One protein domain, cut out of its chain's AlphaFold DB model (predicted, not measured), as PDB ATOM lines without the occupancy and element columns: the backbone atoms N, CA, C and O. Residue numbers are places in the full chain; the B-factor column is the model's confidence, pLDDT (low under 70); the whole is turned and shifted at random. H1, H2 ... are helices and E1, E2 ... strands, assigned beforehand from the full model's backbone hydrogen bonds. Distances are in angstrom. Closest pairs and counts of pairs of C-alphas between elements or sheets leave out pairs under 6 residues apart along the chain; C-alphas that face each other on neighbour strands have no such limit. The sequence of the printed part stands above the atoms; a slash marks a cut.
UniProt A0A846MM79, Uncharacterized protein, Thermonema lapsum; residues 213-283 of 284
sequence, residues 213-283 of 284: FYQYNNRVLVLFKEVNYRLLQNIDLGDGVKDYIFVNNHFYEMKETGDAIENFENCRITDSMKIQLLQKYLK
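This is residues 213 to 283 of the 284 residues of an uncharacterized protein of Thermonema lapsum (UniProt A0A846MM79). A small three-stranded sheet, E3 E4 E5, stands in the middle of a stack: helix H2 crosses one face of it, and beyond the other face, a gap away, stands the hairpin of E1 and E2. The link from E5 to H1 runs out past that hairpin and folds back along E1, and the short H1 sits on this side of the sheet, beside its strands. The printed part has 71 residues, with five named strands and then two named helices, in the order E1 E2 E3 E4 E5 H1 H2; both sheets are antiparallel and the class is mixed, helices and strands. It is compact, with a radius of gyration of the C-alphas of 11.6 A, and spans 31 by 24 by 19 A.

Find C-alpha 213 at (-36.597, 6.255, -5.460); from there E1 runs through residues 213 to 217, 13.5 A. E2, residues 220 to 223, comes back over 9.9 A. E3, residues 229 to 236, begins at (-40.589, -3.982, -12.590), covers 19.8 A and bends by 56 degrees at residue 233. E4, residues 241 to 247, is 19.8 A long, and E5, residues 250 to 253, 10.2 A. Next come H1, residues 264 to 267, 5.3 A, and H2, residues 272 to 282, 15.2 A, which ends at (-38.312, -7.716, -22.847).

Look first at E3, E4 and E5, a meander, each strand the antiparallel neighbour of the one before. Between E3 and E4, a hairpin, N 232 and O 244 are 2.8 A apart; between E4 and E5, also a hairpin, N 250 and O 247 are 2.9 A apart. H2 is on this sheet at a height of 7.8 A, two layers with the helix on one face; it runs across the strands, at 83 degrees to E4 on the local plane. Its closest C-alphas to E5 are Phe 251 and Ile 275, 7.0 A. H1 is on the opposite face at a height of 7.3 A, over none of the strands; the closest C-alphas of E5 and H1, Tyr 252 and Cys 267, are 5.4 A apart. In the hairpin E1 and E2, N 222 and O 215 are 2.9 A apart; both strands are apart from E3, E4 and E5. Residues 213 to 214 of E1 pair antiparallel with residues 262 to 263. In H2, 6 of 7 O i to N i+4 pairs are within hydrogen-bond range; H1 is too short for such a pair.

The C-alphas farthest apart, Asp 259 and Lys 283, are 32.9 A apart. The printed part has no cut and no long link; E5 to H1, 10 residues, is short, and the others are tight. Mean pLDDT of the printed part is 93.7, and no printed residue is under 70.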
ATOM      1  N   PHE A 213     -37.932   6.254  -6.046       91.94
ATOM      2  CA  PHE A 213     -36.597   6.255  -5.460       91.94
ATOM      3  C   PHE A 213     -36.021   4.842  -5.433       91.94
ATOM      4  O   PHE A 213     -36.752   3.866  -5.208       91.94
ATOM      5  N   TYR A 214     -34.709   4.738  -5.634       94.81
ATOM      6  CA  TYR A 214     -33.980   3.479  -5.551       94.81
ATOM      7  C   TYR A 214     -32.642   3.619  -4.845       94.81
ATOM      8  O   TYR A 214     -32.054   4.697  -4.766       94.81
ATOM      9  N   GLN A 215     -32.166   2.480  -4.362       95.06
ATOM     10  CA  GLN A 215     -30.797   2.287  -3.922       95.06
ATOM     11  C   GLN A 215     -30.255   1.038  -4.617       95.06
ATOM     12  O   GLN A 215     -30.857  -0.038  -4.517       95.06
ATOM     13  N   TYR A 216     -29.136   1.180  -5.330       95.44
ATOM     14  CA  TYR A 216     -28.463   0.060  -5.982       95.44
ATOM     15  C   TYR A 216     -27.054  -0.123  -5.421       95.44
ATOM     16  O   TYR A 216     -26.164   0.700  -5.651       95.44
ATOM     17  N   ASN A 217     -26.857  -1.203  -4.662       93.69
ATOM     18  CA  ASN A 217     -25.595  -1.495  -3.985       93.69
ATOM     19  C   ASN A 217     -25.285  -2.994  -4.056       93.69
ATOM     20  O   ASN A 217     -26.130  -3.822  -3.717       93.69
ATOM     21  N   ASN A 218     -24.076  -3.358  -4.494       90.56
ATOM     22  CA  ASN A 218     -23.616  -4.749  -4.589       90.56
ATOM     23  C   ASN A 218     -24.588  -5.671  -5.350       90.56
ATOM     24  O   ASN A 218     -24.823  -6.809  -4.944       90.56
ATOM     25  N   ARG A 219     -25.176  -5.176  -6.449       89.19
ATOM     26  CA  ARG A 219     -26.206  -5.873  -7.248       89.19
ATOM     27  C   ARG A 219     -27.528  -6.145  -6.526       89.19
ATOM     28  O   ARG A 219     -28.374  -6.876  -7.041       89.19
ATOM     29  N   VAL A 220     -27.728  -5.555  -5.352       91.94
ATOM     30  CA  VAL A 220     -29.004  -5.552  -4.643       91.94
ATOM     31  C   VAL A 220     -29.719  -4.252  -4.978       91.94
ATOM     32  O   VAL A 220     -29.201  -3.163  -4.739       91.94
ATOM     33  N   LEU A 221     -30.913  -4.384  -5.550       93.88
ATOM     34  CA  LEU A 221     -31.804  -3.267  -5.816       93.88
ATOM     35  C   LEU A 221     -32.857  -3.183  -4.712       93.88
ATOM     36  O   LEU A 221     -33.614  -4.131  -4.502       93.88
ATOM     37  N   VAL A 222     -32.931  -2.027  -4.059       94.00
ATOM     38  CA  VAL A 222     -33.997  -1.686  -3.116       94.00
ATOM     39  C   VAL A 222     -34.870  -0.610  -3.752       94.00
ATOM     40  O   VAL A 222     -34.381   0.452  -4.138       94.00
ATOM     41  N   LEU A 223     -36.166  -0.898  -3.873       93.62
ATOM     42  CA  LEU A 223     -37.176   0.033  -4.371       93.62
ATOM     43  C   LEU A 223     -38.020   0.520  -3.197       93.62
ATOM     44  O   LEU A 223     -38.553  -0.289  -2.441       93.62
ATOM     45  N   PHE A 224     -38.186   1.835  -3.072       90.75
ATOM     46  CA  PHE A 224     -38.978   2.443  -1.992       90.75
ATOM     47  C   PHE A 224     -40.480   2.524  -2.308       90.75
ATOM     48  O   PHE A 224     -41.236   3.171  -1.587       90.75
ATOM     49  N   LYS A 225     -40.925   1.878  -3.391       90.19
ATOM     50  CA  LYS A 225     -42.321   1.851  -3.826       90.19
ATOM     51  C   LYS A 225     -42.659   0.502  -4.447       90.19
ATOM     52  O   LYS A 225     -41.866  -0.055  -5.204       90.19
ATOM     53  N   GLU A 226     -43.861   0.012  -4.165       89.75
ATOM     54  CA  GLU A 226     -44.406  -1.173  -4.821       89.75
ATOM     55  C   GLU A 226     -44.754  -0.845  -6.276       89.75
ATOM     56  O   GLU A 226     -45.723  -0.145  -6.572       89.75
ATOM     57  N   VAL A 227     -43.937  -1.338  -7.204       92.44
ATOM     58  CA  VAL A 227     -44.166  -1.217  -8.644       92.44
ATOM     59  C   VAL A 227     -43.837  -2.522  -9.342       92.44
ATOM     60  O   VAL A 227     -42.943  -3.261  -8.933       92.44
ATOM     61  N   ASN A 228     -44.544  -2.800 -10.435       93.00
ATOM     62  CA  ASN A 228     -44.175  -3.894 -11.320       93.00
ATOM     63  C   ASN A 228     -42.930  -3.485 -12.100       93.00
ATOM     64  O   ASN A 228     -42.967  -2.535 -12.887       93.00
ATOM     65  N   TYR A 229     -41.840  -4.213 -11.890       94.62
ATOM     66  CA  TYR A 229     -40.589  -3.982 -12.590       94.62
ATOM     67  C   TYR A 229     -40.077  -5.256 -13.246       94.62
ATOM     68  O   TYR A 229     -40.385  -6.374 -12.827       94.62
ATOM     69  N   ARG A 230     -39.259  -5.082 -14.283       95.56
ATOM     70  CA  ARG A 230     -38.447  -6.161 -14.842       95.56
ATOM     71  C   ARG A 230     -36.992  -5.728 -14.878       95.56
ATOM     72  O   ARG A 230     -36.664  -4.693 -15.454       95.56
ATOM     73  N   LEU A 231     -36.142  -6.542 -14.265       95.19
ATOM     74  CA  LEU A 231     -34.703  -6.334 -14.242       95.19
ATOM     75  C   LEU A 231     -34.058  -7.007 -15.456       95.19
ATOM     76  O   LEU A 231     -34.363  -8.157 -15.772       95.19
ATOM     77  N   LEU A 232     -33.177  -6.282 -16.131       95.38
ATOM     78  CA  LEU A 232     -32.410  -6.724 -17.286       95.38
ATOM     79  C   LEU A 232     -30.936  -6.646 -16.894       95.38
ATOM     80  O   LEU A 232     -30.364  -5.561 -16.841       95.38
ATOM     81  N   GLN A 233     -30.344  -7.788 -16.561       95.06
ATOM     82  CA  GLN A 233     -28.978  -7.844 -16.045       95.06
ATOM     83  C   GLN A 233     -27.966  -8.156 -17.145       95.06
ATOM     84  O   GLN A 233     -28.263  -8.920 -18.066       95.06
ATOM     85  N   ASN A 234     -26.752  -7.642 -16.979       94.88
ATOM     86  CA  ASN A 234     -25.599  -7.897 -17.840       94.88
ATOM     87  C   ASN A 234     -25.848  -7.602 -19.333       94.88
ATOM     88  O   ASN A 234     -25.447  -8.382 -20.201       94.88
ATOM     89  N   ILE A 235     -26.514  -6.489 -19.642       95.75
ATOM     90  CA  ILE A 235     -26.761  -6.084 -21.028       95.75
ATOM     91  C   ILE A 235     -25.618  -5.188 -21.497       95.75
ATOM     92  O   ILE A 235     -25.322  -4.168 -20.877       95.75
ATOM     93  N   ASP A 236     -24.997  -5.557 -22.614       95.12
ATOM     94  CA  ASP A 236     -24.004  -4.724 -23.289       95.12
ATOM     95  C   ASP A 236     -24.674  -3.917 -24.410       95.12
ATOM     96  O   ASP A 236     -25.218  -4.468 -25.372       95.12
ATOM     97  N   LEU A 237     -24.662  -2.593 -24.251       92.88
ATOM     98  CA  LEU A 237     -25.178  -1.617 -25.215       92.88
ATOM     99  C   LEU A 237     -24.051  -0.842 -25.925       92.88
ATOM    100  O   LEU A 237     -24.322   0.177 -26.559       92.88
ATOM    101  N   GLY A 238     -22.801  -1.305 -25.819       90.06
ATOM    102  CA  GLY A 238     -21.611  -0.664 -26.388       90.06
ATOM    103  C   GLY A 238     -20.888   0.297 -25.438       90.06
ATOM    104  O   GLY A 238     -19.827   0.802 -25.786       90.06
ATOM    105  N   ASP A 239     -21.430   0.523 -24.239       90.06
ATOM    106  CA  ASP A 239     -20.824   1.327 -23.163       90.06
ATOM    107  C   ASP A 239     -20.450   0.444 -21.958       90.06
ATOM    108  O   ASP A 239     -20.516   0.843 -20.795       90.06
ATOM    109  N   GLY A 240     -20.124  -0.815 -22.255       92.69
ATOM    110  CA  GLY A 240     -19.889  -1.855 -21.270       92.69
ATOM    111  C   GLY A 240     -21.162  -2.560 -20.809       92.69
ATOM    112  O   GLY A 240     -22.291  -2.217 -21.163       92.69
ATOM    113  N   VAL A 241     -20.934  -3.591 -20.000       94.19
ATOM    114  CA  VAL A 241     -21.981  -4.421 -19.411       94.19
ATOM    115  C   VAL A 241     -22.622  -3.654 -18.258       94.19
ATOM    116  O   VAL A 241     -21.952  -3.348 -17.271       94.19
ATOM    117  N   LYS A 242     -23.914  -3.354 -18.387       95.75
ATOM    118  CA  LYS A 242     -24.690  -2.617 -17.385       95.75
ATOM    119  C   LYS A 242     -26.010  -3.320 -17.089       95.75
ATOM    120  O   LYS A 242     -26.497  -4.136 -17.877       95.75
ATOM    121  N   ASP A 243     -26.590  -2.979 -15.945       95.75
ATOM    122  CA  ASP A 243     -27.904  -3.461 -15.543       95.75
ATOM    123  C   ASP A 243     -28.956  -2.374 -15.784       95.75
ATOM    124  O   ASP A 243     -28.743  -1.186 -15.528       95.75
ATOM    125  N   TYR A 244     -30.112  -2.796 -16.281       96.38
ATOM    126  CA  TYR A 244     -31.219  -1.924 -16.641       96.38
ATOM    127  C   TYR A 244     -32.486  -2.387 -15.947       96.38
ATOM    128  O   TYR A 244     -32.687  -3.577 -15.700       96.38
ATOM    129  N   ILE A 245     -33.383  -1.450 -15.674       96.19
ATOM    130  CA  ILE A 245     -34.691  -1.760 -15.114       96.19
ATOM    131  C   ILE A 245     -35.791  -1.121 -15.948       96.19
ATOM    132  O   ILE A 245     -35.703   0.031 -16.373       96.19
ATOM    133  N   PHE A 246     -36.828  -1.910 -16.207       96.69
ATOM    134  CA  PHE A 246     -38.035  -1.475 -16.883       96.69
ATOM    135  C   PHE A 246     -39.150  -1.287 -15.855       96.69
ATOM    136  O   PHE A 246     -39.594  -2.262 -15.243       96.69
ATOM    137  N   VAL A 247     -39.589  -0.041 -15.671       95.06
ATOM    138  CA  VAL A 247     -40.647   0.361 -14.728       95.06
ATOM    139  C   VAL A 247     -41.579   1.338 -15.434       95.06
ATOM    140  O   VAL A 247     -41.111   2.239 -16.126       95.06
ATOM    141  N   ASN A 248     -42.896   1.186 -15.269       92.25
ATOM    142  CA  ASN A 248     -43.900   2.125 -15.798       92.25
ATOM    143  C   ASN A 248     -43.703   2.487 -17.285       92.25
ATOM    144  O   ASN A 248     -43.844   3.639 -17.680       92.25
ATOM    145  N   ASN A 249     -43.372   1.495 -18.120       94.19
ATOM    146  CA  ASN A 249     -43.139   1.669 -19.559       94.19
ATOM    147  C   ASN A 249     -41.910   2.528 -19.932       94.19
ATOM    148  O   ASN A 249     -41.786   3.005 -21.065       94.19
ATOM    149  N   HIS A 250     -40.980   2.711 -18.998       95.81
ATOM    150  CA  HIS A 250     -39.730   3.431 -19.197       95.81
ATOM    151  C   HIS A 250     -38.537   2.566 -18.785       95.81
ATOM    152  O   HIS A 250     -38.641   1.706 -17.910       95.81
ATOM    153  N   PHE A 251     -37.409   2.780 -19.464       96.81
ATOM    154  CA  PHE A 251     -36.146   2.128 -19.147       96.81
ATOM    155  C   PHE A 251     -35.250   3.085 -18.377       96.81
ATOM    156  O   PHE A 251     -35.101   4.251 -18.754       96.81
ATOM    157  N   TYR A 252     -34.619   2.548 -17.346       96.31
ATOM    158  CA  TYR A 252     -33.677   3.263 -16.506       96.31
ATOM    159  C   TYR A 252     -32.363   2.489 -16.457       96.31
ATOM    160  O   TYR A 252     -32.358   1.256 -16.368       96.31
ATOM    161  N   GLU A 253     -31.255   3.215 -16.557       95.75
ATOM    162  CA  GLU A 253     -29.907   2.675 -16.380       95.75
ATOM    163  C   GLU A 253     -29.574   2.666 -14.890       95.75
ATOM    164  O   GLU A 253     -29.646   3.709 -14.244       95.75
ATOM    165  N   MET A 254     -29.228   1.512 -14.323       94.19
ATOM    166  CA  MET A 254     -28.884   1.458 -12.906       94.19
ATOM    167  C   MET A 254     -27.433   1.876 -12.698       94.19
ATOM    168  O   MET A 254     -26.519   1.313 -13.303       94.19
ATOM    169  N   LYS A 255     -27.225   2.848 -11.811       93.62
ATOM    170  CA  LYS A 255     -25.897   3.270 -11.365       93.62
ATOM    171  C   LYS A 255     -25.691   2.829  -9.928       93.62
ATOM    172  O   LYS A 255     -26.615   2.896  -9.122       93.62
ATOM    173  N   GLU A 256     -24.485   2.366  -9.609       93.31
ATOM    174  CA  GLU A 256     -24.135   2.053  -8.226       93.31
ATOM    175  C   GLU A 256     -24.180   3.332  -7.392       93.31
ATOM    176  O   GLU A 256     -23.393   4.257  -7.588       93.31
ATOM    177  N   THR A 257     -25.141   3.378  -6.475       89.50
ATOM    178  CA  THR A 257     -25.420   4.541  -5.626       89.50
ATOM    179  C   THR A 257     -24.743   4.417  -4.257       89.50
ATOM    180  O   THR A 257     -24.637   5.390  -3.511       89.50
ATOM    181  N   GLY A 258     -24.279   3.211  -3.909       91.19
ATOM    182  CA  GLY A 258     -23.752   2.902  -2.583       91.19
ATOM    183  C   GLY A 258     -24.840   3.041  -1.516       91.19
ATOM    184  O   GLY A 258     -25.859   2.350  -1.560       91.19
ATOM    185  N   ASP A 259     -24.627   3.944  -0.561       89.81
ATOM    186  CA  ASP A 259     -25.575   4.206   0.530       89.81
ATOM    187  C   ASP A 259     -26.538   5.370   0.240       89.81
ATOM    188  O   ASP A 259     -27.426   5.657   1.043       89.81
ATOM    189  N   ALA A 260     -26.380   6.048  -0.901       90.75
ATOM    190  CA  ALA A 260     -27.255   7.143  -1.293       90.75
ATOM    191  C   ALA A 260     -28.535   6.632  -1.974       90.75
ATOM    192  O   ALA A 260     -28.541   5.614  -2.666       90.75
ATOM    193  N   ILE A 261     -29.624   7.372  -1.773       91.12
ATOM    194  CA  ILE A 261     -30.902   7.149  -2.447       91.12
ATOM    195  C   ILE A 261     -30.946   8.068  -3.665       91.12
ATOM    196  O   ILE A 261     -30.768   9.281  -3.531       91.12
ATOM    197  N   GLU A 262     -31.206   7.503  -4.840       92.56
ATOM    198  CA  GLU A 262     -31.343   8.257  -6.084       92.56
ATOM    199  C   GLU A 262     -32.770   8.221  -6.634       92.56
ATOM    200  O   GLU A 262     -33.546   7.293  -6.405       92.56
ATOM    201  N   ASN A 263     -33.106   9.268  -7.389       92.69
ATOM    202  CA  ASN A 263     -34.353   9.361  -8.133       92.69
ATOM    203  C   ASN A 263     -34.170   8.752  -9.530       92.69
ATOM    204  O   ASN A 263     -33.223   9.094 -10.246       92.69
ATOM    205  N   PHE A 264     -35.098   7.881  -9.930       90.25
ATOM    206  CA  PHE A 264     -35.086   7.238 -11.244       90.25
ATOM    207  C   PHE A 264     -35.116   8.212 -12.420       90.25
ATOM    208  O   PHE A 264     -34.505   7.922 -13.447       90.25
ATOM    209  N   GLU A 265     -35.770   9.367 -12.291       90.06
ATOM    210  CA  GLU A 265     -35.879  10.333 -13.393       90.06
ATOM    211  C   GLU A 265     -34.503  10.801 -13.893       90.06
ATOM    212  O   GLU A 265     -34.310  11.003 -15.092       90.06
ATOM    213  N   ASN A 266     -33.500  10.850 -13.009       90.62
ATOM    214  CA  ASN A 266     -32.128  11.230 -13.364       90.62
ATOM    215  C   ASN A 266     -31.391  10.159 -14.186       90.62
ATOM    216  O   ASN A 266     -30.373  10.448 -14.820       90.62
ATOM    217  N   CYS A 267     -31.884   8.921 -14.171       92.25
ATOM    218  CA  CYS A 267     -31.278   7.769 -14.836       92.25
ATOM    219  C   CYS A 267     -32.127   7.241 -16.002       92.25
ATOM    220  O   CYS A 267     -31.892   6.143 -16.519       92.25
ATOM    221  N   ARG A 268     -33.131   8.013 -16.422       95.44
ATOM    222  CA  ARG A 268     -34.027   7.648 -17.512       95.44
ATOM    223  C   ARG A 268     -33.303   7.654 -18.854       95.44
ATOM    224  O   ARG A 268     -32.657   8.627 -19.236       95.44
ATOM    225  N   ILE A 269     -33.476   6.576 -19.614       95.94
ATOM    226  CA  ILE A 269     -32.916   6.457 -20.959       95.94
ATOM    227  C   ILE A 269     -33.870   7.122 -21.948       95.94
ATOM    228  O   ILE A 269     -35.025   6.719 -22.078       95.94
ATOM    229  N   THR A 270     -33.375   8.130 -22.662       96.50
ATOM    230  CA  THR A 270     -34.116   8.847 -23.715       96.50
ATOM    231  C   THR A 270     -33.678   8.458 -25.128       96.50
ATOM    232  O   THR A 270     -34.369   8.765 -26.096       96.50
ATOM    233  N   ASP A 271     -32.557   7.745 -25.261       96.50
ATOM    234  CA  ASP A 271     -32.024   7.301 -26.548       96.50
ATOM    235  C   ASP A 271     -32.906   6.207 -27.174       96.50
ATOM    236  O   ASP A 271     -32.991   5.078 -26.681       96.50
ATOM    237  N   SER A 272     -33.538   6.541 -28.302       96.31
ATOM    238  CA  SER A 272     -34.438   5.652 -29.045       96.31
ATOM    239  C   SER A 272     -33.762   4.351 -29.494       96.31
ATOM    240  O   SER A 272     -34.392   3.292 -29.465       96.31
ATOM    241  N   MET A 273     -32.474   4.392 -29.853       95.56
ATOM    242  CA  MET A 273     -31.737   3.200 -30.287       95.56
ATOM    243  C   MET A 273     -31.539   2.225 -29.123       95.56
ATOM    244  O   MET A 273     -31.824   1.030 -29.261       95.56
ATOM    245  N   LYS A 274     -31.130   2.736 -27.954       95.62
ATOM    246  CA  LYS A 274     -30.994   1.929 -26.729       95.62
ATOM    247  C   LYS A 274     -32.336   1.346 -26.300       95.62
ATOM    248  O   LYS A 274     -32.413   0.158 -26.003       95.62
ATOM    249  N   ILE A 275     -33.402   2.148 -26.341       96.62
ATOM    250  CA  ILE A 275     -34.761   1.700 -26.002       96.62
ATOM    251  C   ILE A 275     -35.201   0.549 -26.915       96.62
ATOM    252  O   ILE A 275     -35.684  -0.467 -26.418       96.62
ATOM    253  N   GLN A 276     -35.011   0.656 -28.235       95.81
ATOM    254  CA  GLN A 276     -35.369  -0.420 -29.170       95.81
ATOM    255  C   GLN A 276     -34.583  -1.707 -28.907       95.81
ATOM    256  O   GLN A 276     -35.125  -2.807 -29.040       95.81
ATOM    257  N   LEU A 277     -33.308  -1.583 -28.538       95.38
ATOM    258  CA  LEU A 277     -32.459  -2.730 -28.246       95.38
ATOM    259  C   LEU A 277     -32.875  -3.400 -26.926       95.38
ATOM    260  O   LEU A 277     -33.048  -4.616 -26.893       95.38
ATOM    261  N   LEU A 278     -33.168  -2.616 -25.885       96.12
ATOM    262  CA  LEU A 278     -33.702  -3.101 -24.607       96.12
ATOM    263  C   LEU A 278     -35.094  -3.738 -24.751       96.12
ATOM    264  O   LEU A 278     -35.376  -4.758 -24.122       96.12
ATOM    265  N   GLN A 279     -35.947  -3.215 -25.637       96.12
ATOM    266  CA  GLN A 279     -37.247  -3.821 -25.942       96.12
ATOM    267  C   GLN A 279     -37.136  -5.238 -26.516       96.12
ATOM    268  O   GLN A 279     -38.044  -6.044 -26.303       96.12
ATOM    269  N   LYS A 280     -36.044  -5.577 -27.217       95.50
ATOM    270  CA  LYS A 280     -35.825  -6.950 -27.703       95.50
ATOM    271  C   LYS A 280     -35.635  -7.933 -26.550       95.50
ATOM    272  O   LYS A 280     -36.149  -9.039 -26.640       95.50
ATOM    273  N   TYR A 281     -34.988  -7.507 -25.463       93.50
ATOM    274  CA  TYR A 281     -34.781  -8.326 -24.264       93.50
ATOM    275  C   TYR A 281     -36.025  -8.445 -23.370       93.50
ATOM    276  O   TYR A 281     -36.089  -9.319 -22.511       93.50
ATOM    277  N   LEU A 282     -37.034  -7.586 -23.554       91.88
ATOM    278  CA  LEU A 282     -38.312  -7.716 -22.847       91.88
ATOM    279  C   LEU A 282     -39.221  -8.798 -23.440       91.88
ATOM    280  O   LEU A 282     -40.114  -9.284 -22.739       91.88
ATOM    281  N   LYS A 283     -39.038  -9.160 -24.713       86.69
ATOM    282  CA  LYS A 283     -39.844 -10.210 -25.338       86.69
ATOM    283  C   LYS A 283     -39.357 -11.578 -24.835       86.69
ATOM    284  O   LYS A 283     -38.160 -11.830 -24.937       86.69
TER     285      LYS A 283